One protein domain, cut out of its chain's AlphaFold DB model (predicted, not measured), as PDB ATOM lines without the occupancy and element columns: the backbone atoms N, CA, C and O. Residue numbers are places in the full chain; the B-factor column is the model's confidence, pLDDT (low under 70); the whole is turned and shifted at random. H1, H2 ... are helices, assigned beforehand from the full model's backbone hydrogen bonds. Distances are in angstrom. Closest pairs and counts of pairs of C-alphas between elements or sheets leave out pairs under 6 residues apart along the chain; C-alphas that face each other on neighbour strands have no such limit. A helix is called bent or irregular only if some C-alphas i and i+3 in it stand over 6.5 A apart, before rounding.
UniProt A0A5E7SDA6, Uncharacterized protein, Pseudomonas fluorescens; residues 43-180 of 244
ATOM      1  N   ASP A  43      23.431 -20.015  52.576       80.38
ATOM      2  CA  ASP A  43      23.537 -20.288  51.144       80.38
ATOM      3  C   ASP A  43      24.230 -19.136  50.426       80.38
ATOM      4  O   ASP A  43      25.114 -19.357  49.593       80.38
ATOM      5  N   PHE A  44      23.881 -17.898  50.777       80.00
ATOM      6  CA  PHE A  44      24.578 -16.726  50.257       80.00
ATOM      7  C   PHE A  44      26.050 -16.707  50.687       80.00
ATOM      8  O   PHE A  44      26.935 -16.516  49.852       80.00
ATOM      9  N   ALA A  45      26.330 -16.964  51.969       76.94
ATOM     10  CA  ALA A  45      27.693 -17.006  52.491       76.94
ATOM     11  C   ALA A  45      28.537 -18.101  51.817       76.94
ATOM     12  O   ALA A  45      29.683 -17.847  51.452       76.94
ATOM     13  N   LEU A  46      27.969 -19.292  51.597       79.69
ATOM     14  CA  LEU A  46      28.650 -20.387  50.908       79.69
ATOM     15  C   LEU A  46      28.950 -20.036  49.444       79.69
ATOM     16  O   LEU A  46      30.078 -20.221  48.989       79.69
ATOM     17  N   LYS A  47      27.974 -19.482  48.713       84.25
ATOM     18  CA  LYS A  47      28.166 -19.048  47.317       84.25
ATOM     19  C   LYS A  47      29.235 -17.968  47.201       84.25
ATOM     20  O   LYS A  47      30.078 -18.040  46.308       84.25
ATOM     21  N   LEU A  48      29.229 -17.000  48.117       82.62
ATOM     22  CA  LEU A  48      30.238 -15.949  48.159       82.62
ATOM     23  C   LEU A  48      31.632 -16.531  48.424       82.62
ATOM     24  O   LEU A  48      32.572 -16.197  47.709       82.62
ATOM     25  N   MET A  49      31.765 -17.443  49.392       77.62
ATOM     26  CA  MET A  49      33.034 -18.112  49.699       77.62
ATOM     27  C   MET A  49      33.584 -18.889  48.500       77.62
ATOM     28  O   MET A  49      34.758 -18.747  48.171       77.62
ATOM     29  N   ILE A  50      32.740 -19.669  47.817       83.06
ATOM     30  CA  ILE A  50      33.140 -20.415  46.616       83.06
ATOM     31  C   ILE A  50      33.560 -19.448  45.504       83.06
ATOM     32  O   ILE A  50      34.594 -19.653  44.874       83.06
ATOM     33  N   SER A  51      32.798 -18.376  45.277       83.19
ATOM     34  CA  SER A  51      33.118 -17.382  44.250       83.19
ATOM     35  C   SER A  51      34.448 -16.675  44.523       83.19
ATOM     36  O   SER A  51      35.251 -16.537  43.602       83.19
ATOM     37  N   ILE A  52      34.713 -16.290  45.774       83.25
ATOM     38  CA  ILE A  52      35.990 -15.689  46.184       83.25
ATOM     39  C   ILE A  52      37.132 -16.690  46.009       83.25
ATOM     40  O   ILE A  52      38.178 -16.325  45.479       83.25
ATOM     41  N   ALA A  53      36.939 -17.949  46.411       83.06
ATOM     42  CA  ALA A  53      37.955 -18.983  46.252       83.06
ATOM     43  C   ALA A  53      38.305 -19.199  44.773       83.06
ATOM     44  O   ALA A  53      39.481 -19.213  44.421       83.06
ATOM     45  N   LEU A  54      37.302 -19.299  43.895       89.38
ATOM     46  CA  LEU A  54      37.515 -19.430  42.451       89.38
ATOM     47  C   LEU A  54      38.227 -18.209  41.864       89.38
ATOM     48  O   LEU A  54      39.165 -18.367  41.086       89.38
ATOM     49  N   PHE A  55      37.817 -17.003  42.262       90.12
ATOM     50  CA  PHE A  55      38.467 -15.770  41.829       90.12
ATOM     51  C   PHE A  55      39.936 -15.721  42.262       90.12
ATOM     52  O   PHE A  55      40.800 -15.398  41.452       90.12
ATOM     53  N   LEU A  56      40.236 -16.096  43.508       87.81
ATOM     54  CA  LEU A  56      41.600 -16.106  44.029       87.81
ATOM     55  C   LEU A  56      42.477 -17.140  43.309       87.81
ATOM     56  O   LEU A  56      43.599 -16.820  42.932       87.81
ATOM     57  N   GLN A  57      41.962 -18.349  43.058       90.06
ATOM     58  CA  GLN A  57      42.683 -19.366  42.280       90.06
ATOM     59  C   GLN A  57      42.963 -18.882  40.850       90.06
ATOM     60  O   GLN A  57      44.065 -19.074  40.344       90.06
ATOM     61  N   ALA A  58      41.996 -18.215  40.211       93.12
ATOM     62  CA  ALA A  58      42.183 -17.639  38.882       93.12
ATOM     63  C   ALA A  58      43.220 -16.504  38.887       93.12
ATOM     64  O   ALA A  58      44.074 -16.457  38.006       93.12
ATOM     65  N   ALA A  59      43.186 -15.623  39.889       92.94
ATOM     66  CA  ALA A  59      44.155 -14.541  40.034       92.94
ATOM     67  C   ALA A  59      45.582 -15.078  40.217       92.94
ATOM     68  O   ALA A  59      46.486 -14.646  39.509       92.94
ATOM     69  N   LEU A  60      45.769 -16.071  41.093       92.38
ATOM     70  CA  LEU A  60      47.063 -16.724  41.308       92.38
ATOM     71  C   LEU A  60      47.559 -17.458  40.063       92.38
ATOM     72  O   LEU A  60      48.752 -17.456  39.778       92.38
ATOM     73  N   PHE A  61      46.653 -18.072  39.305       94.69
ATOM     74  CA  PHE A  61      47.007 -18.713  38.046       94.69
ATOM     75  C   PHE A  61      47.523 -17.695  37.020       94.69
ATOM     76  O   PHE A  61      48.557 -17.919  36.395       94.69
ATOM     77  N   VAL A  62      46.830 -16.562  36.864       95.25
ATOM     78  CA  VAL A  62      47.256 -15.485  35.959       95.25
ATOM     79  C   VAL A  62      48.590 -14.891  36.411       95.25
ATOM     80  O   VAL A  62      49.491 -14.743  35.589       95.25
ATOM     81  N   ASP A  63      48.734 -14.603  37.705       94.12
ATOM     82  CA  ASP A  63      49.969 -14.078  38.294       94.12
ATOM     83  C   ASP A  63      51.155 -15.021  38.056       94.12
ATOM     84  O   ASP A  63      52.173 -14.625  37.490       94.12
ATOM     85  N   GLY A  64      50.986 -16.310  38.364       94.06
ATOM     86  CA  GLY A  64      52.006 -17.326  38.123       94.06
ATOM     87  C   GLY A  64      52.377 -17.465  36.646       94.06
ATOM     88  O   GLY A  64      53.557 -17.585  36.314       94.06
ATOM     89  N   TYR A  65      51.397 -17.394  35.742       94.69
ATOM     90  CA  TYR A  65      51.650 -17.472  34.303       94.69
ATOM     91  C   TYR A  65      52.445 -16.263  33.796       94.69
ATOM     92  O   TYR A  65      53.400 -16.430  33.033       94.69
ATOM     93  N   LEU A  66      52.088 -15.051  34.233       95.19
ATOM     94  CA  LEU A  66      52.798 -13.823  33.871       95.19
ATOM     95  C   LEU A  66      54.207 -13.788  34.476       95.19
ATOM     96  O   LEU A  66      55.160 -13.422  33.786       95.19
ATOM     97  N   GLY A  67      54.364 -14.227  35.726       92.94
ATOM     98  CA  GLY A  67      55.662 -14.343  36.387       92.94
ATOM     99  C   GLY A  67      56.599 -15.302  35.650       92.94
ATOM    100  O   GLY A  67      57.733 -14.946  35.339       92.94
ATOM    101  N   LEU A  68      56.114 -16.491  35.283       94.00
ATOM    102  CA  LEU A  68      56.896 -17.447  34.494       94.00
ATOM    103  C   LEU A  68      57.198 -16.921  33.088       94.00
ATOM    104  O   LEU A  68      58.323 -17.057  32.615       94.00
ATOM    105  N   THR A  69      56.222 -16.289  32.432       94.19
ATOM    106  CA  THR A  69      56.402 -15.695  31.098       94.19
ATOM    107  C   THR A  69      57.508 -14.652  31.109       94.19
ATOM    108  O   THR A  69      58.478 -14.777  30.369       94.19
ATOM    109  N   THR A  70      57.416 -13.671  32.005       93.31
ATOM    110  CA  THR A  70      58.415 -12.603  32.104       93.31
ATOM    111  C   THR A  70      59.796 -13.129  32.489       93.31
ATOM    112  O   THR A  70      60.786 -12.634  31.950       93.31
ATOM    113  N   TYR A  71      59.875 -14.145  33.358       94.38
ATOM    114  CA  TYR A  71      61.125 -14.810  33.734       94.38
ATOM    115  C   TYR A  71      61.804 -15.492  32.538       94.38
ATOM    116  O   TYR A  71      62.967 -15.210  32.249       94.38
ATOM    117  N   TYR A  72      61.092 -16.356  31.811       94.25
ATOM    118  CA  TYR A  72      61.667 -17.089  30.679       94.25
ATOM    119  C   TYR A  72      61.984 -16.184  29.485       94.25
ATOM    120  O   TYR A  72      62.990 -16.397  28.801       94.25
ATOM    121  N   GLU A  73      61.202 -15.124  29.278       93.12
ATOM    122  CA  GLU A  73      61.483 -14.128  28.247       93.12
ATOM    123  C   GLU A  73      62.814 -13.399  28.476       93.12
ATOM    124  O   GLU A  73      63.489 -13.090  27.492       93.12
ATOM    125  N   GLN A  74      63.261 -13.204  29.729       92.69
ATOM    126  CA  GLN A  74      64.601 -12.649  29.998       92.69
ATOM    127  C   GLN A  74      65.723 -13.524  29.419       92.69
ATOM    128  O   GLN A  74      66.787 -13.020  29.065       92.69
ATOM    129  N   PHE A  75      65.476 -14.828  29.278       92.88
ATOM    130  CA  PHE A  75      66.402 -15.795  28.688       92.88
ATOM    131  C   PHE A  75      66.137 -16.050  27.194       92.88
ATOM    132  O   PHE A  75      66.760 -16.927  26.593       92.88
ATOM    133  N   GLY A  76      65.207 -15.313  26.574       89.94
ATOM    134  CA  GLY A  76      64.794 -15.531  25.185       89.94
ATOM    135  C   GLY A  76      64.055 -16.855  24.964       89.94
ATOM    136  O   GLY A  76      64.044 -17.385  23.848       89.94
ATOM    137  N   VAL A  77      63.457 -17.411  26.022       92.06
ATOM    138  CA  VAL A  77      62.614 -18.607  25.971       92.06
ATOM    139  C   VAL A  77      61.157 -18.164  26.007       92.06
ATOM    140  O   VAL A  77      60.712 -17.532  26.959       92.06
ATOM    141  N   GLN A  78      60.397 -18.488  24.963       90.62
ATOM    142  CA  GLN A  78      58.966 -18.196  24.939       90.62
ATOM    143  C   GLN A  78      58.228 -19.212  25.810       90.62
ATOM    144  O   GLN A  78      58.424 -20.417  25.652       90.62
ATOM    145  N   THR A  79      57.325 -18.756  26.675       87.12
ATOM    146  CA  THR A  79      56.524 -19.647  27.529       87.12
ATOM    147  C   THR A  79      55.657 -20.617  26.733       87.12
ATOM    148  O   THR A  79      55.414 -21.721  27.199       87.12
ATOM    149  N   GLY A  80      55.241 -20.259  25.513       85.88
ATOM    150  CA  GLY A  80      54.526 -21.170  24.608       85.88
ATOM    151  C   GLY A  80      55.372 -22.336  24.079       85.88
ATOM    152  O   GLY A  80      54.827 -23.273  23.502       85.88
ATOM    153  N   GLU A  81      56.696 -22.298  24.259       86.25
ATOM    154  CA  GLU A  81      57.579 -23.425  23.949       86.25
ATOM    155  C   GLU A  81      57.681 -24.433  25.095       86.25
ATOM    156  O   GLU A  81      58.222 -25.513  24.867       86.25
ATOM    157  N   LEU A  82      57.192 -24.079  26.287       89.19
ATOM    158  CA  LEU A  82      57.254 -24.894  27.491       89.19
ATOM    159  C   LEU A  82      55.896 -25.532  27.768       89.19
ATOM    160  O   LEU A  82      54.868 -24.854  27.798       89.19
ATOM    161  N   ASP A  83      55.898 -26.830  28.050       88.44
ATOM    162  CA  ASP A  83      54.708 -27.532  28.533       88.44
ATOM    163  C   ASP A  83      54.480 -27.268  30.035       88.44
ATOM    164  O   ASP A  83      54.791 -28.085  30.905       88.44
ATOM    165  N   LEU A  84      54.005 -26.061  30.361       87.50
ATOM    166  CA  LEU A  84      53.723 -25.659  31.738       87.50
ATOM    167  C   LEU A  84      52.410 -26.274  32.229       87.50
ATOM    168  O   LEU A  84      51.316 -25.838  31.872       87.50
ATOM    169  N   ALA A  85      52.522 -27.252  33.124       90.88
ATOM    170  CA  ALA A  85      51.365 -27.841  33.780       90.88
ATOM    171  C   ALA A  85      50.663 -26.834  34.713       90.88
ATOM    172  O   ALA A  85      51.313 -26.057  35.419       90.88
ATOM    173  N   ASN A  86      49.329 -26.913  34.797       92.50
ATOM    174  CA  ASN A  86      48.521 -26.056  35.676       92.50
ATOM    175  C   ASN A  86      49.018 -26.004  37.138       92.50
ATOM    176  O   ASN A  86      49.050 -24.908  37.698       92.50
ATOM    177  N   PRO A  87      49.438 -27.124  37.769       90.56
ATOM    178  CA  PRO A  87      49.974 -27.086  39.128       90.56
ATOM    179  C   PRO A  87      51.253 -26.251  39.248       90.56
ATOM    180  O   PRO A  87      51.424 -25.560  40.246       90.56
ATOM    181  N   THR A  88      52.124 -26.269  38.235       90.69
ATOM    182  CA  THR A  88      53.371 -25.487  38.212       90.69
ATOM    183  C   THR A  88      53.079 -23.994  38.136       90.69
ATOM    184  O   THR A  88      53.658 -23.214  38.888       90.69
ATOM    185  N   ILE A  89      52.142 -23.605  37.266       93.62
ATOM    186  CA  ILE A  89      51.699 -22.211  37.124       93.62
ATOM    187  C   ILE A  89      51.120 -21.715  38.450       93.62
ATOM    188  O   ILE A  89      51.505 -20.661  38.954       93.62
ATOM    189  N   LEU A  90      50.232 -22.506  39.050       92.31
ATOM    190  CA  LEU A  90      49.588 -22.145  40.301       92.31
ATOM    191  C   LEU A  90      50.602 -22.049  41.451       92.31
ATOM    192  O   LEU A  90      50.581 -21.080  42.206       92.31
ATOM    193  N   ALA A  91      51.522 -23.012  41.560       90.62
ATOM    194  CA  ALA A  91      52.589 -22.996  42.557       90.62
ATOM    195  C   ALA A  91      53.481 -21.754  42.425       90.62
ATOM    196  O   ALA A  91      53.825 -21.149  43.438       90.62
ATOM    197  N   ALA A  92      53.805 -21.338  41.196       92.44
ATOM    198  CA  ALA A  92      54.559 -20.112  40.951       92.44
ATOM    199  C   ALA A  92      53.811 -18.868  41.461       92.44
ATOM    200  O   ALA A  92      54.406 -18.061  42.171       92.44
ATOM    201  N   GLY A  93      52.509 -18.748  41.182       91.44
ATOM    202  CA  GLY A  93      51.685 -17.639  41.682       91.44
ATOM    203  C   GLY A  93      51.566 -17.623  43.208       91.44
ATOM    204  O   GLY A  93      51.703 -16.574  43.838       91.44
ATOM    205  N   TYR A  94      51.392 -18.793  43.837       88.88
ATOM    206  CA  TYR A  94      51.402 -18.911  45.301       88.88
ATOM    207  C   TYR A  94      52.743 -18.484  45.901       88.88
ATOM    208  O   TYR A  94      52.758 -17.701  46.849       88.88
ATOM    209  N   LEU A  95      53.863 -18.972  45.357       89.69
ATOM    210  CA  LEU A  95      55.198 -18.601  45.828       89.69
ATOM    211  C   LEU A  95      55.460 -17.103  45.645       89.69
ATOM    212  O   LEU A  95      55.993 -16.469  46.555       89.69
ATOM    213  N   HIS A  96      55.052 -16.520  44.515       90.06
ATOM    214  CA  HIS A  96      55.194 -15.086  44.264       90.06
ATOM    215  C   HIS A  96      54.374 -14.257  45.257       90.06
ATOM    216  O   HIS A  96      54.914 -13.395  45.949       90.06
ATOM    217  N   SER A  97      53.085 -14.567  45.401       85.81
ATOM    218  CA  SER A  97      52.199 -13.872  46.338       85.81
ATOM    219  C   SER A  97      52.695 -13.983  47.778       85.81
ATOM    220  O   SER A  97      52.689 -13.005  48.524       85.81
ATOM    221  N   LEU A  98      53.169 -15.163  48.175       83.25
ATOM    222  CA  LEU A  98      53.660 -15.388  49.525       83.25
ATOM    223  C   LEU A  98      54.981 -14.665  49.787       83.25
ATOM    224  O   LEU A  98      55.110 -14.005  50.814       83.25
ATOM    225  N   THR A  99      55.946 -14.754  48.871       82.88
ATOM    226  CA  THR A  99      57.213 -14.018  49.008       82.88
ATOM    227  C   THR A  99      56.976 -12.515  49.005       82.88
ATOM    228  O   THR A  99      57.547 -11.824  49.838       82.88
ATOM    229  N   GLY A 100      56.066 -12.008  48.171       81.19
ATOM    230  CA  GLY A 100      55.646 -10.609  48.189       81.19
ATOM    231  C   GLY A 100      55.103 -10.176  49.551       81.19
ATOM    232  O   GLY A 100      55.560  -9.175  50.100       81.19
ATOM    233  N   VAL A 101      54.189 -10.962  50.130       77.69
ATOM    234  CA  VAL A 101      53.634 -10.712  51.470       77.69
ATOM    235  C   VAL A 101      54.723 -10.763  52.547       77.69
ATOM    236  O   VAL A 101      54.737  -9.914  53.433       77.69
ATOM    237  N   MET A 102      55.661 -11.709  52.472       76.31
ATOM    238  CA  MET A 102      56.749 -11.828  53.450       76.31
ATOM    239  C   MET A 102      57.801 -10.721  53.310       76.31
ATOM    240  O   MET A 102      58.288 -10.229  54.320       76.31
ATOM    241  N   ASN A 103      58.092 -10.250  52.098       77.81
ATOM    242  CA  ASN A 103      59.040  -9.156  51.861       77.81
ATOM    243  C   ASN A 103      58.574  -7.824  52.479       77.81
ATOM    244  O   ASN A 103      59.381  -6.924  52.699       77.81
ATOM    245  N   TRP A 104      57.283  -7.678  52.798       73.88
ATOM    246  CA  TRP A 104      56.774  -6.514  53.534       73.88
ATOM    247  C   TRP A 104      57.283  -6.459  54.979       73.88
ATOM    248  O   TRP A 104      57.290  -5.386  55.585       73.88
ATOM    249  N   VAL A 105      57.734  -7.595  55.522       72.25
ATOM    250  CA  VAL A 105      58.312  -7.687  56.866       72.25
ATOM    251  C   VAL A 105      59.647  -6.948  56.936       72.25
ATOM    252  O   VAL A 105      59.882  -6.208  57.891       72.25
ATOM    253  N   ASP A 106      60.479  -7.078  55.903       69.38
ATOM    254  CA  ASP A 106      61.840  -6.529  55.878       69.38
ATOM    255  C   ASP A 106      61.876  -5.004  55.669       69.38
ATOM    256  O   ASP A 106      62.895  -4.357  55.910       69.38
ATOM    257  N   GLY A 107      60.757  -4.400  55.252       69.00
ATOM    258  CA  GLY A 107      60.661  -2.968  54.959       69.00
ATOM    259  C   GLY A 107      60.420  -2.053  56.168       69.00
ATOM    260  O   GLY A 107      60.613  -0.844  56.046       69.00
ATOM    261  N   VAL A 108      59.981  -2.576  57.327       69.12
ATOM    262  CA  VAL A 108      59.583  -1.745  58.488       69.12
ATOM    263  C   VAL A 108      60.056  -2.355  59.824       69.12
ATOM    264  O   VAL A 108      59.449  -3.317  60.300       69.12
ATOM    265  N   PRO A 109      61.049  -1.763  60.519       58.34
ATOM    266  CA  PRO A 109      61.789  -2.409  61.617       58.34
ATOM    267  C   PRO A 109      61.045  -2.642  62.954       58.34
ATOM    268  O   PRO A 109      61.678  -3.006  63.937       58.34
ATOM    269  N   PHE A 110      59.716  -2.499  63.029       67.62
ATOM    270  CA  PHE A 110      58.949  -2.754  64.270       67.62
ATOM    271  C   PHE A 110      57.548  -3.332  64.036       67.62
ATOM    272  O   PHE A 110      57.072  -4.149  64.819       67.62
ATOM    273  N   ILE A 111      56.880  -2.916  62.955       64.94
ATOM    274  CA  ILE A 111      55.529  -3.377  62.582       64.94
ATOM    275  C   ILE A 111      55.595  -4.404  61.440       64.94
ATOM    276  O   ILE A 111      54.594  -5.048  61.142       64.94
ATOM    277  N   GLY A 112      56.776  -4.615  60.841       66.88
ATOM    278  CA  GLY A 112      57.004  -5.523  59.716       66.88
ATOM    279  C   GLY A 112      56.304  -6.878  59.860       66.88
ATOM    280  O   GLY A 112      55.511  -7.212  58.989       66.88
ATOM    281  N   PRO A 113      56.464  -7.619  60.973       70.38
ATOM    282  CA  PRO A 113      55.809  -8.921  61.146       70.38
ATOM    283  C   PRO A 113      54.274  -8.873  61.233       70.38
ATOM    284  O   PRO A 113      53.608  -9.862  60.941       70.38
ATOM    285  N   LEU A 114      53.694  -7.736  61.634       73.88
ATOM    286  CA  LEU A 114      52.242  -7.542  61.727       73.88
ATOM    287  C   LEU A 114      51.629  -7.066  60.405       73.88
ATOM    288  O   LEU A 114      50.437  -7.264  60.169       73.88
ATOM    289  N   LEU A 115      52.428  -6.443  59.539       78.75
ATOM    290  CA  LEU A 115      51.973  -5.843  58.290       78.75
ATOM    291  C   LEU A 115      51.348  -6.869  57.314       78.75
ATOM    292  O   LEU A 115      50.258  -6.587  56.808       78.75
ATOM    293  N   PRO A 116      51.919  -8.078  57.123       79.38
ATOM    294  CA  PRO A 116      51.305  -9.162  56.352       79.38
ATOM    295  C   PRO A 116      49.907  -9.572  56.814       79.38
ATOM    296  O   PRO A 116      49.091 -10.007  56.009       79.38
ATOM    297  N   TRP A 117      49.621  -9.454  58.112       82.06
ATOM    298  CA  TRP A 117      48.370  -9.924  58.709       82.06
ATOM    299  C   TRP A 117      47.207  -8.934  58.522       82.06
ATOM    300  O   TRP A 117      46.046  -9.337  58.418       82.06
ATOM    301  N   MET A 118      47.507  -7.637  58.418       82.19
ATOM    302  CA  MET A 118      46.523  -6.555  58.283       82.19
ATOM    303  C   MET A 118      45.471  -6.755  57.172       82.19
ATOM    304  O   MET A 118      44.285  -6.561  57.463       82.19
ATOM    305  N   PRO A 119      45.813  -7.158  55.929       83.62
ATOM    306  CA  PRO A 119      44.803  -7.402  54.896       83.62
ATOM    307  C   PRO A 119      43.827  -8.526  55.280       83.62
ATOM    308  O   PRO A 119      42.623  -8.393  55.062       83.62
ATOM    309  N   PHE A 120      44.302  -9.592  55.927       85.88
ATOM    310  CA  PHE A 120      43.449 -10.696  56.380       85.88
ATOM    311  C   PHE A 120      42.514 -10.263  57.510       85.88
ATOM    312  O   PHE A 120      41.331 -10.609  57.508       85.88
ATOM    313  N   ALA A 121      43.014  -9.447  58.441       85.31
ATOM    314  CA  ALA A 121      42.204  -8.846  59.495       85.31
ATOM    315  C   ALA A 121      41.109  -7.928  58.934       85.31
ATOM    316  O   ALA A 121      39.963  -7.985  59.383       85.31
ATOM    317  N   ALA A 122      41.433  -7.116  57.922       86.38
ATOM    318  CA  ALA A 122      40.471  -6.247  57.253       86.38
ATOM    319  C   ALA A 122      39.360  -7.055  56.565       86.38
ATOM    320  O   ALA A 122      38.178  -6.768  56.765       86.38
ATOM    321  N   VAL A 123      39.720  -8.108  55.822       86.25
ATOM    322  CA  VAL A 123      38.752  -9.015  55.178       86.25
ATOM    323  C   VAL A 123      37.854  -9.687  56.221       86.25
ATOM    324  O   VAL A 123      36.631  -9.692  56.067       86.25
ATOM    325  N   ALA A 124      38.428 -10.190  57.315       86.12
ATOM    326  CA  ALA A 124      37.665 -10.807  58.397       86.12
ATOM    327  C   ALA A 124      36.703  -9.813  59.072       86.12
ATOM    328  O   ALA A 124      35.543 -10.142  59.316       86.12
ATOM    329  N   LEU A 125      37.141  -8.576  59.327       86.56
ATOM    330  CA  LEU A 125      36.292  -7.522  59.889       86.56
ATOM    331  C   LEU A 125      35.127  -7.160  58.962       86.56
ATOM    332  O   LEU A 125      33.994  -7.035  59.434       86.56
ATOM    333  N   ILE A 126      35.381  -7.026  57.657       85.25
ATOM    334  CA  ILE A 126      34.339  -6.767  56.654       85.25
ATOM    335  C   ILE A 126      33.333  -7.919  56.641       85.25
ATOM    336  O   ILE A 126      32.129  -7.680  56.722       85.25
ATOM    337  N   TYR A 127      33.806  -9.166  56.622       82.38
ATOM    338  CA  TYR A 127      32.940 -10.342  56.656       82.38
ATOM    339  C   TYR A 127      32.047 -10.366  57.904       82.38
ATOM    340  O   TYR A 127      30.833 -10.557  57.799       82.38
ATOM    341  N   VAL A 128      32.615 -10.119  59.090       80.88
ATOM    342  CA  VAL A 128      31.840 -10.128  60.339       80.88
ATOM    343  C   VAL A 128      30.797  -9.013  60.350       80.88
ATOM    344  O   VAL A 128      29.657  -9.254  60.753       80.88
ATOM    345  N   ARG A 129      31.168  -7.812  59.891       79.75
ATOM    346  CA  ARG A 129      30.300  -6.630  59.905       79.75
ATOM    347  C   ARG A 129      29.187  -6.683  58.861       79.75
ATOM    348  O   ARG A 129      28.098  -6.195  59.132       79.75
ATOM    349  N   VAL A 130      29.455  -7.213  57.671       79.31
ATOM    350  CA  VAL A 130      28.496  -7.176  56.553       79.31
ATOM    351  C   VAL A 130      27.654  -8.447  56.496       79.31
ATOM    352  O   VAL A 130      26.451  -8.363  56.270       79.31
ATOM    353  N   LEU A 131      28.260  -9.617  56.721       71.94
ATOM    354  CA  LEU A 131      27.587 -10.908  56.558       71.94
ATOM    355  C   LEU A 131      27.269 -11.574  57.892       71.94
ATOM    356  O   LEU A 131      26.128 -11.963  58.119       71.94
ATOM    357  N   ALA A 132      28.278 -11.766  58.747       71.31
ATOM    358  CA  ALA A 132      28.147 -12.742  59.823       71.31
ATOM    359  C   ALA A 132      27.252 -12.257  60.966       71.31
ATOM    360  O   ALA A 132      26.465 -13.024  61.506       71.31
ATOM    361  N   ASN A 133      27.421 -11.010  61.405       71.12
ATOM    362  CA  ASN A 133      26.638 -10.443  62.496       71.12
ATOM    363  C   ASN A 133      26.637  -8.903  62.407       71.12
ATOM    364  O   ASN A 133      27.395  -8.258  63.141       71.12
ATOM    365  N   PRO A 134      25.784  -8.299  61.562       68.69
ATOM    366  CA  PRO A 134      25.771  -6.847  61.343       68.69
ATOM    367  C   PRO A 134      25.453  -6.027  62.603       68.69
ATOM    368  O   PRO A 134      25.873  -4.879  62.726       68.69
ATOM    369  N   GLU A 135      24.774  -6.639  63.573       70.44
ATOM    370  CA  GLU A 135      24.447  -6.067  64.886       70.44
ATOM    371  C   GLU A 135      25.636  -6.089  65.874       70.44
ATOM    372  O   GLU A 135      25.561  -5.498  66.952       70.44
ATOM    373  N   THR A 136      26.744  -6.776  65.554       69.50
ATOM    374  CA  THR A 136      27.890  -6.900  66.472       69.50
ATOM    375  C   THR A 136      28.613  -5.566  66.592       69.50
ATOM    376  O   THR A 136      29.220  -5.086  65.635       69.50
ATOM    377  N   LYS A 137      28.595  -4.981  67.792       78.75
ATOM    378  CA  LYS A 137      29.246  -3.699  68.088       78.75
ATOM    379  C   LYS A 137      30.451  -3.870  69.011       78.75
ATOM    380  O   LYS A 137      30.525  -4.802  69.813       78.75
ATOM    381  N   GLY A 138      31.383  -2.926  68.899       76.69
ATOM    382  CA  GLY A 138      32.497  -2.757  69.829       76.69
ATOM    383  C   GLY A 138      33.421  -3.974  69.918       76.69
ATOM    384  O   GLY A 138      33.880  -4.507  68.909       76.69
ATOM    385  N   GLN A 139      33.691  -4.408  71.148       79.62
ATOM    386  CA  GLN A 139      34.697  -5.422  71.470       79.62
ATOM    387  C   GLN A 139      34.435  -6.777  70.797       79.62
ATOM    388  O   GLN A 139      35.370  -7.419  70.324       79.62
ATOM    389  N   ALA A 140      33.174  -7.200  70.673       79.62
ATOM    390  CA  ALA A 140      32.834  -8.479  70.051       79.62
ATOM    391  C   ALA A 140      33.145  -8.516  68.542       79.62
ATOM    392  O   ALA A 140      33.489  -9.574  68.012       79.62
ATOM    393  N   LEU A 141      33.061  -7.372  67.848       81.88
ATOM    394  CA  LEU A 141      33.427  -7.259  66.432       81.88
ATOM    395  C   LEU A 141      34.944  -7.374  66.273       81.88
ATOM    396  O   LEU A 141      35.416  -8.114  65.414       81.88
ATOM    397  N   PHE A 142      35.687  -6.679  67.138       83.75
ATOM    398  CA  PHE A 142      37.144  -6.717  67.146       83.75
ATOM    399  C   PHE A 142      37.668  -8.128  67.423       83.75
ATOM    400  O   PHE A 142      38.485  -8.625  66.658       83.75
ATOM    401  N   VAL A 143      37.147  -8.814  68.446       85.06
ATOM    402  CA  VAL A 143      37.563 -10.186  68.782       85.06
ATOM    403  C   VAL A 143      37.280 -11.149  67.627       85.06
ATOM    404  O   VAL A 143      38.167 -11.904  67.240       85.06
ATOM    405  N   LYS A 144      36.082 -11.099  67.027       81.31
ATOM    406  CA  LYS A 144      35.734 -11.956  65.880       81.31
ATOM    407  C   LYS A 144      36.589 -11.652  64.645       81.31
ATOM    408  O   LYS A 144      37.023 -12.583  63.973       81.31
ATOM    409  N   GLY A 145      36.843 -10.376  64.354       83.50
ATOM    410  CA  GLY A 145      37.703  -9.958  63.245       83.50
ATOM    411  C   GLY A 145      39.164 -10.350  63.454       83.50
ATOM    412  O   GLY A 145      39.801 -10.834  62.526       83.50
ATOM    413  N   PHE A 146      39.671 -10.223  64.681       86.81
ATOM    414  CA  PHE A 146      41.025 -10.629  65.049       86.81
ATOM    415  C   PHE A 146      41.212 -12.145  64.918       86.81
ATOM    416  O   PHE A 146      42.116 -12.594  64.215       86.81
ATOM    417  N   LEU A 147      40.315 -12.937  65.519       86.50
ATOM    418  CA  LEU A 147      40.366 -14.400  65.432       86.50
ATOM    419  C   LEU A 147      40.209 -14.879  63.982       86.50
ATOM    420  O   LEU A 147      40.942 -15.755  63.535       86.50
ATOM    421  N   GLY A 148      39.274 -14.280  63.234       85.12
ATOM    422  CA  GLY A 148      39.083 -14.568  61.815       85.12
ATOM    423  C   GLY A 148      40.318 -14.221  60.984       85.12
ATOM    424  O   GLY A 148      40.743 -15.029  60.167       85.12
ATOM    425  N   GLY A 149      40.935 -13.065  61.239       86.31
ATOM    426  CA  GLY A 149      42.159 -12.633  60.569       86.31
ATOM    427  C   GLY A 149      43.321 -13.592  60.808       86.31
ATOM    428  O   GLY A 149      43.994 -13.968  59.856       86.31
ATOM    429  N   ILE A 150      43.532 -14.036  62.057       86.81
ATOM    430  CA  ILE A 150      44.544 -15.059  62.379       86.81
ATOM    431  C   ILE A 150      44.254 -16.351  61.616       86.81
ATOM    432  O   ILE A 150      45.144 -16.858  60.944       86.81
ATOM    433  N   SER A 151      43.016 -16.850  61.652       85.94
ATOM    434  CA  SER A 151      42.645 -18.085  60.951       85.94
ATOM    435  C   SER A 151      42.889 -18.004  59.442       85.94
ATOM    436  O   SER A 151      43.455 -18.931  58.863       85.94
ATOM    437  N   LEU A 152      42.498 -16.896  58.800       85.88
ATOM    438  CA  LEU A 152      42.740 -16.679  57.370       85.88
ATOM    439  C   LEU A 152      44.241 -16.610  57.060       85.88
ATOM    440  O   LEU A 152      44.693 -17.220  56.093       85.88
ATOM    441  N   PHE A 153      45.010 -15.901  57.887       85.50
ATOM    442  CA  PHE A 153      46.454 -15.778  57.715       85.50
ATOM    443  C   PHE A 153      47.165 -17.126  57.872       85.50
ATOM    444  O   PHE A 153      47.984 -17.493  57.032       85.50
ATOM    445  N   THR A 154      46.818 -17.913  58.894       86.00
ATOM    446  CA  THR A 154      47.375 -19.258  59.082       86.00
ATOM    447  C   THR A 154      47.062 -20.158  57.894       86.00
ATOM    448  O   THR A 154      47.949 -20.864  57.426       86.00
ATOM    449  N   LEU A 155      45.836 -20.111  57.363       86.19
ATOM    450  CA  LEU A 155      45.458 -20.906  56.193       86.19
ATOM    451  C   LEU A 155      46.222 -20.482  54.929       86.19
ATOM    452  O   LEU A 155      46.597 -21.336  54.132       86.19
ATOM    453  N   PHE A 156      46.493 -19.185  54.773       83.50
ATOM    454  CA  PHE A 156      47.297 -18.657  53.672       83.50
ATOM    455  C   PHE A 156      48.774 -19.069  53.759       83.50
ATOM    456  O   PHE A 156      49.375 -19.397  52.740       83.50
ATOM    457  N   VAL A 157      49.357 -19.082  54.962       83.56
ATOM    458  CA  VAL A 157      50.771 -19.440  55.177       83.56
ATOM    459  C   VAL A 157      50.984 -20.954  55.274       83.56
ATOM    460  O   VAL A 157      52.085 -21.423  55.005       83.56
ATOM    461  N   ALA A 158      49.955 -21.747  55.589       86.44
ATOM    462  CA  ALA A 158      50.061 -23.202  55.757       86.44
ATOM    463  C   ALA A 158      50.803 -23.947  54.622       86.44
ATOM    464  O   ALA A 158      51.603 -24.834  54.936       86.44
ATOM    465  N   PRO A 159      50.638 -23.600  53.326       83.31
ATOM    466  CA  PRO A 159      51.407 -24.216  52.243       83.31
ATOM    467  C   PRO A 159      52.935 -24.097  52.388       83.31
ATOM    468  O   PRO A 159      53.656 -24.941  51.856       83.31
ATOM    469  N   MET A 160      53.450 -23.120  53.147       81.56
ATOM    470  CA  MET A 160      54.891 -22.973  53.400       81.56
ATOM    471  C   MET A 160      55.499 -24.150  54.126       81.56
ATOM    472  O   MET A 160      56.649 -24.490  53.864       81.56
ATOM    473  N   TRP A 161      54.743 -24.804  55.005       85.69
ATOM    474  CA  TRP A 161      55.235 -26.017  55.642       85.69
ATOM    475  C   TRP A 161      55.502 -27.110  54.612       85.69
ATOM    476  O   TRP A 161      56.497 -27.815  54.733       85.69
ATOM    477  N   GLY A 162      54.680 -27.206  53.562       86.69
ATOM    478  CA  GLY A 162      54.913 -28.128  52.452       86.69
ATOM    479  C   GLY A 162      56.174 -27.784  51.657       86.69
ATOM    480  O   GLY A 162      56.977 -28.671  51.375       86.69
ATOM    481  N   VAL A 163      56.382 -26.499  51.350       87.19
ATOM    482  CA  VAL A 163      57.583 -26.021  50.639       87.19
ATOM    483  C   VAL A 163      58.844 -26.295  51.457       87.19
ATOM    484  O   VAL A 163      59.787 -26.901  50.951       87.19
ATOM    485  N   GLN A 164      58.847 -25.904  52.733       88.19
ATOM    486  CA  GLN A 164      59.991 -26.085  53.622       88.19
ATOM    487  C   GLN A 164      60.298 -27.568  53.841       88.19
ATOM    488  O   GLN A 164      61.445 -27.980  53.706       88.19
ATOM    489  N   HIS A 165      59.267 -28.388  54.071       91.81
ATOM    490  CA  HIS A 165      59.425 -29.835  54.187       91.81
ATOM    491  C   HIS A 165      60.023 -30.455  52.916       91.81
ATOM    492  O   HIS A 165      60.882 -31.327  53.008       91.81
ATOM    493  N   GLY A 166      59.611 -29.995  51.730       90.06
ATOM    494  CA  GLY A 166      60.188 -30.439  50.460       90.06
ATOM    495  C   GLY A 166      61.670 -30.080  50.314       90.06
ATOM    496  O   GLY A 166      62.464 -30.920  49.892       90.06
ATOM    497  N   ILE A 167      62.055 -28.861  50.709       90.75
ATOM    498  CA  ILE A 167      63.454 -28.408  50.698       90.75
ATOM    499  C   ILE A 167      64.299 -29.235  51.670       90.75
ATOM    500  O   ILE A 167      65.373 -29.705  51.297       90.75
ATOM    501  N   ASP A 168      63.820 -29.424  52.899       92.19
ATOM    502  CA  ASP A 168      64.556 -30.144  53.941       92.19
ATOM    503  C   ASP A 168      64.752 -31.613  53.559       92.19
ATOM    504  O   ASP A 168      65.874 -32.116  53.620       92.19
ATOM    505  N   ARG A 169      63.700 -32.258  53.037       93.56
ATOM    506  CA  ARG A 169      63.775 -33.619  52.493       93.56
ATOM    507  C   ARG A 169      64.797 -33.726  51.363       93.56
ATOM    508  O   ARG A 169      65.633 -34.620  51.377       93.56
ATOM    509  N   GLY A 170      64.777 -32.792  50.410       91.62
ATOM    510  CA  GLY A 170      65.741 -32.783  49.308       91.62
ATOM    511  C   GLY A 170      67.189 -32.614  49.782       91.62
ATOM    512  O   GLY A 170      68.095 -33.260  49.262       91.62
ATOM    513  N   ARG A 171      67.425 -31.776  50.799       92.69
ATOM    514  CA  ARG A 171      68.762 -31.589  51.390       92.69
ATOM    515  C   ARG A 171      69.246 -32.834  52.127       92.69
ATOM    516  O   ARG A 171      70.425 -33.174  52.016       92.69
ATOM    517  N   GLU A 172      68.363 -33.493  52.866       93.81
ATOM    518  CA  GLU A 172      68.659 -34.745  53.563       93.81
ATOM    519  C   GLU A 172      69.010 -35.863  52.572       93.81
ATOM    520  O   GLU A 172      70.043 -36.520  52.723       93.81
ATOM    521  N   ASP A 173      68.228 -36.006  51.501       93.44
ATOM    522  CA  ASP A 173      68.480 -36.990  50.447       93.44
ATOM    523  C   ASP A 173      69.816 -36.728  49.740       93.44
ATOM    524  O   ASP A 173      70.607 -37.652  49.553       93.44
ATOM    525  N   ILE A 174      70.142 -35.475  49.401       92.19
ATOM    526  CA  ILE A 174      71.445 -35.154  48.798       92.19
ATOM    527  C   ILE A 174      72.584 -35.489  49.762       92.19
ATOM    528  O   ILE A 174      73.568 -36.113  49.362       92.19
ATOM    529  N   THR A 175      72.458 -35.092  51.028       92.50
ATOM    530  CA  THR A 175      73.519 -35.295  52.021       92.50
ATOM    531  C   THR A 175      73.764 -36.782  52.264       92.50
ATOM    532  O   THR A 175      74.915 -37.213  52.300       92.50
ATOM    533  N   SER A 176      72.701 -37.582  52.364       93.44
ATOM    534  CA  SER A 176      72.801 -39.028  52.594       93.44
ATOM    535  C   SER A 176      73.309 -39.804  51.376       93.44
ATOM    536  O   SER A 176      74.082 -40.746  51.539       93.44
ATOM    537  N   THR A 177      72.923 -39.411  50.159       93.88
ATOM    538  CA  THR A 177      73.292 -40.142  48.933       93.88
ATOM    539  C   THR A 177      74.648 -39.742  48.363       93.88
ATOM    540  O   THR A 177      75.351 -40.587  47.813       93.88
ATOM    541  N   THR A 178      75.036 -38.470  48.483       90.94
ATOM    542  CA  THR A 178      76.269 -37.940  47.871       90.94
ATOM    543  C   THR A 178      77.371 -37.625  48.879       90.94
ATOM    544  O   THR A 178      78.525 -37.463  48.487       90.94
ATOM    545  N   GLY A 179      77.037 -37.494  50.168       89.19
ATOM    546  CA  GLY A 179      77.955 -37.000  51.198       89.19
ATOM    547  C   GLY A 179      78.217 -35.487  51.139       89.19
ATOM    548  O   GLY A 179      79.000 -34.973  51.939       89.19
ATOM    549  N   LEU A 180      77.585 -34.754  50.213       90.25
ATOM    550  CA  LEU A 180      77.719 -33.302  50.110       90.25
ATOM    551  C   LEU A 180      76.914 -32.598  51.204       90.25
ATOM    552  O   LEU A 180      75.760 -32.929  51.457       90.25
TER     553      LEU A 180
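What this domain is: This is residues 43 to 180 of the 244 residues of an uncharacterized protein of Pseudomonas fluorescens (UniProt A0A5E7SDA6). Two crossed pairs of helices make a loose, open frame: the long helix H1 crosses H2 nearly at a right angle, and H3 crosses H4 as an X. H2 and H3 meet near their ends in a V, and H5 follows H4 as an arm; residues 164 to 170, which belong to H5, and residues 173 to 179, of which 173 to 178 belong to H5, stick out. The printed part has 138 residues with five named helices, H1 to H5, and no named strand: all helix. It is loose, with a radius of gyration of the C-alphas of 19.4 A, and elongated, spanning 60 by 37 by 30 A.

Where its parts are: Find C-alpha 43 at (23.537, -20.288, 51.144); from there H1 runs 46.8 A to residue 74. Next come H2, residues 86 to 106, 31.1 A, and H3, residues 112 to 132, 29.7 A. H3 is irregular, but only just: C-alphas 116 and 119 are 6.9 A apart, and it has a kink of 34 degrees near residue 119. H4 covers residues 139 to 157, 26.8 A; H5 runs 28.7 A from residue 159 to C-alpha 178 at (76.269, -37.940, 47.871).

How they stand to each other: Look at Gly 64 and Gly 93, whose C-alphas, 3.6 A apart, are the closest of H1 and H2; these touch about perpendicular, at 89 degrees, H1 with residues 57 to 68 alone. H2, with residues 101 to 106 alone, touches residues 112 to 116 of H3 at a steep tilt of 67 degrees; C-alphas 105 and 112 are closest, 3.8 A. H3 touches H4 at a steep tilt of 59 degrees, opposite ways, closest at C-alphas 121 and 149, 3.9 A. H4 and H5 meet only through their link; H2 and H5 are near each other. In H1, H4 and H5 every O i to N i+4 pair is within hydrogen-bond range; in H2 14 of 17 are, in H3 13 of 17.

The domain as a whole: The C-alphas of Glu 135 and Gly 179 are farthest apart, 63.3 A. The printed part has no cut; the link from H1 to H2 is long, with 11 residues. Look for pLDDT under 70 at residues 106 to 112, 134 and 136.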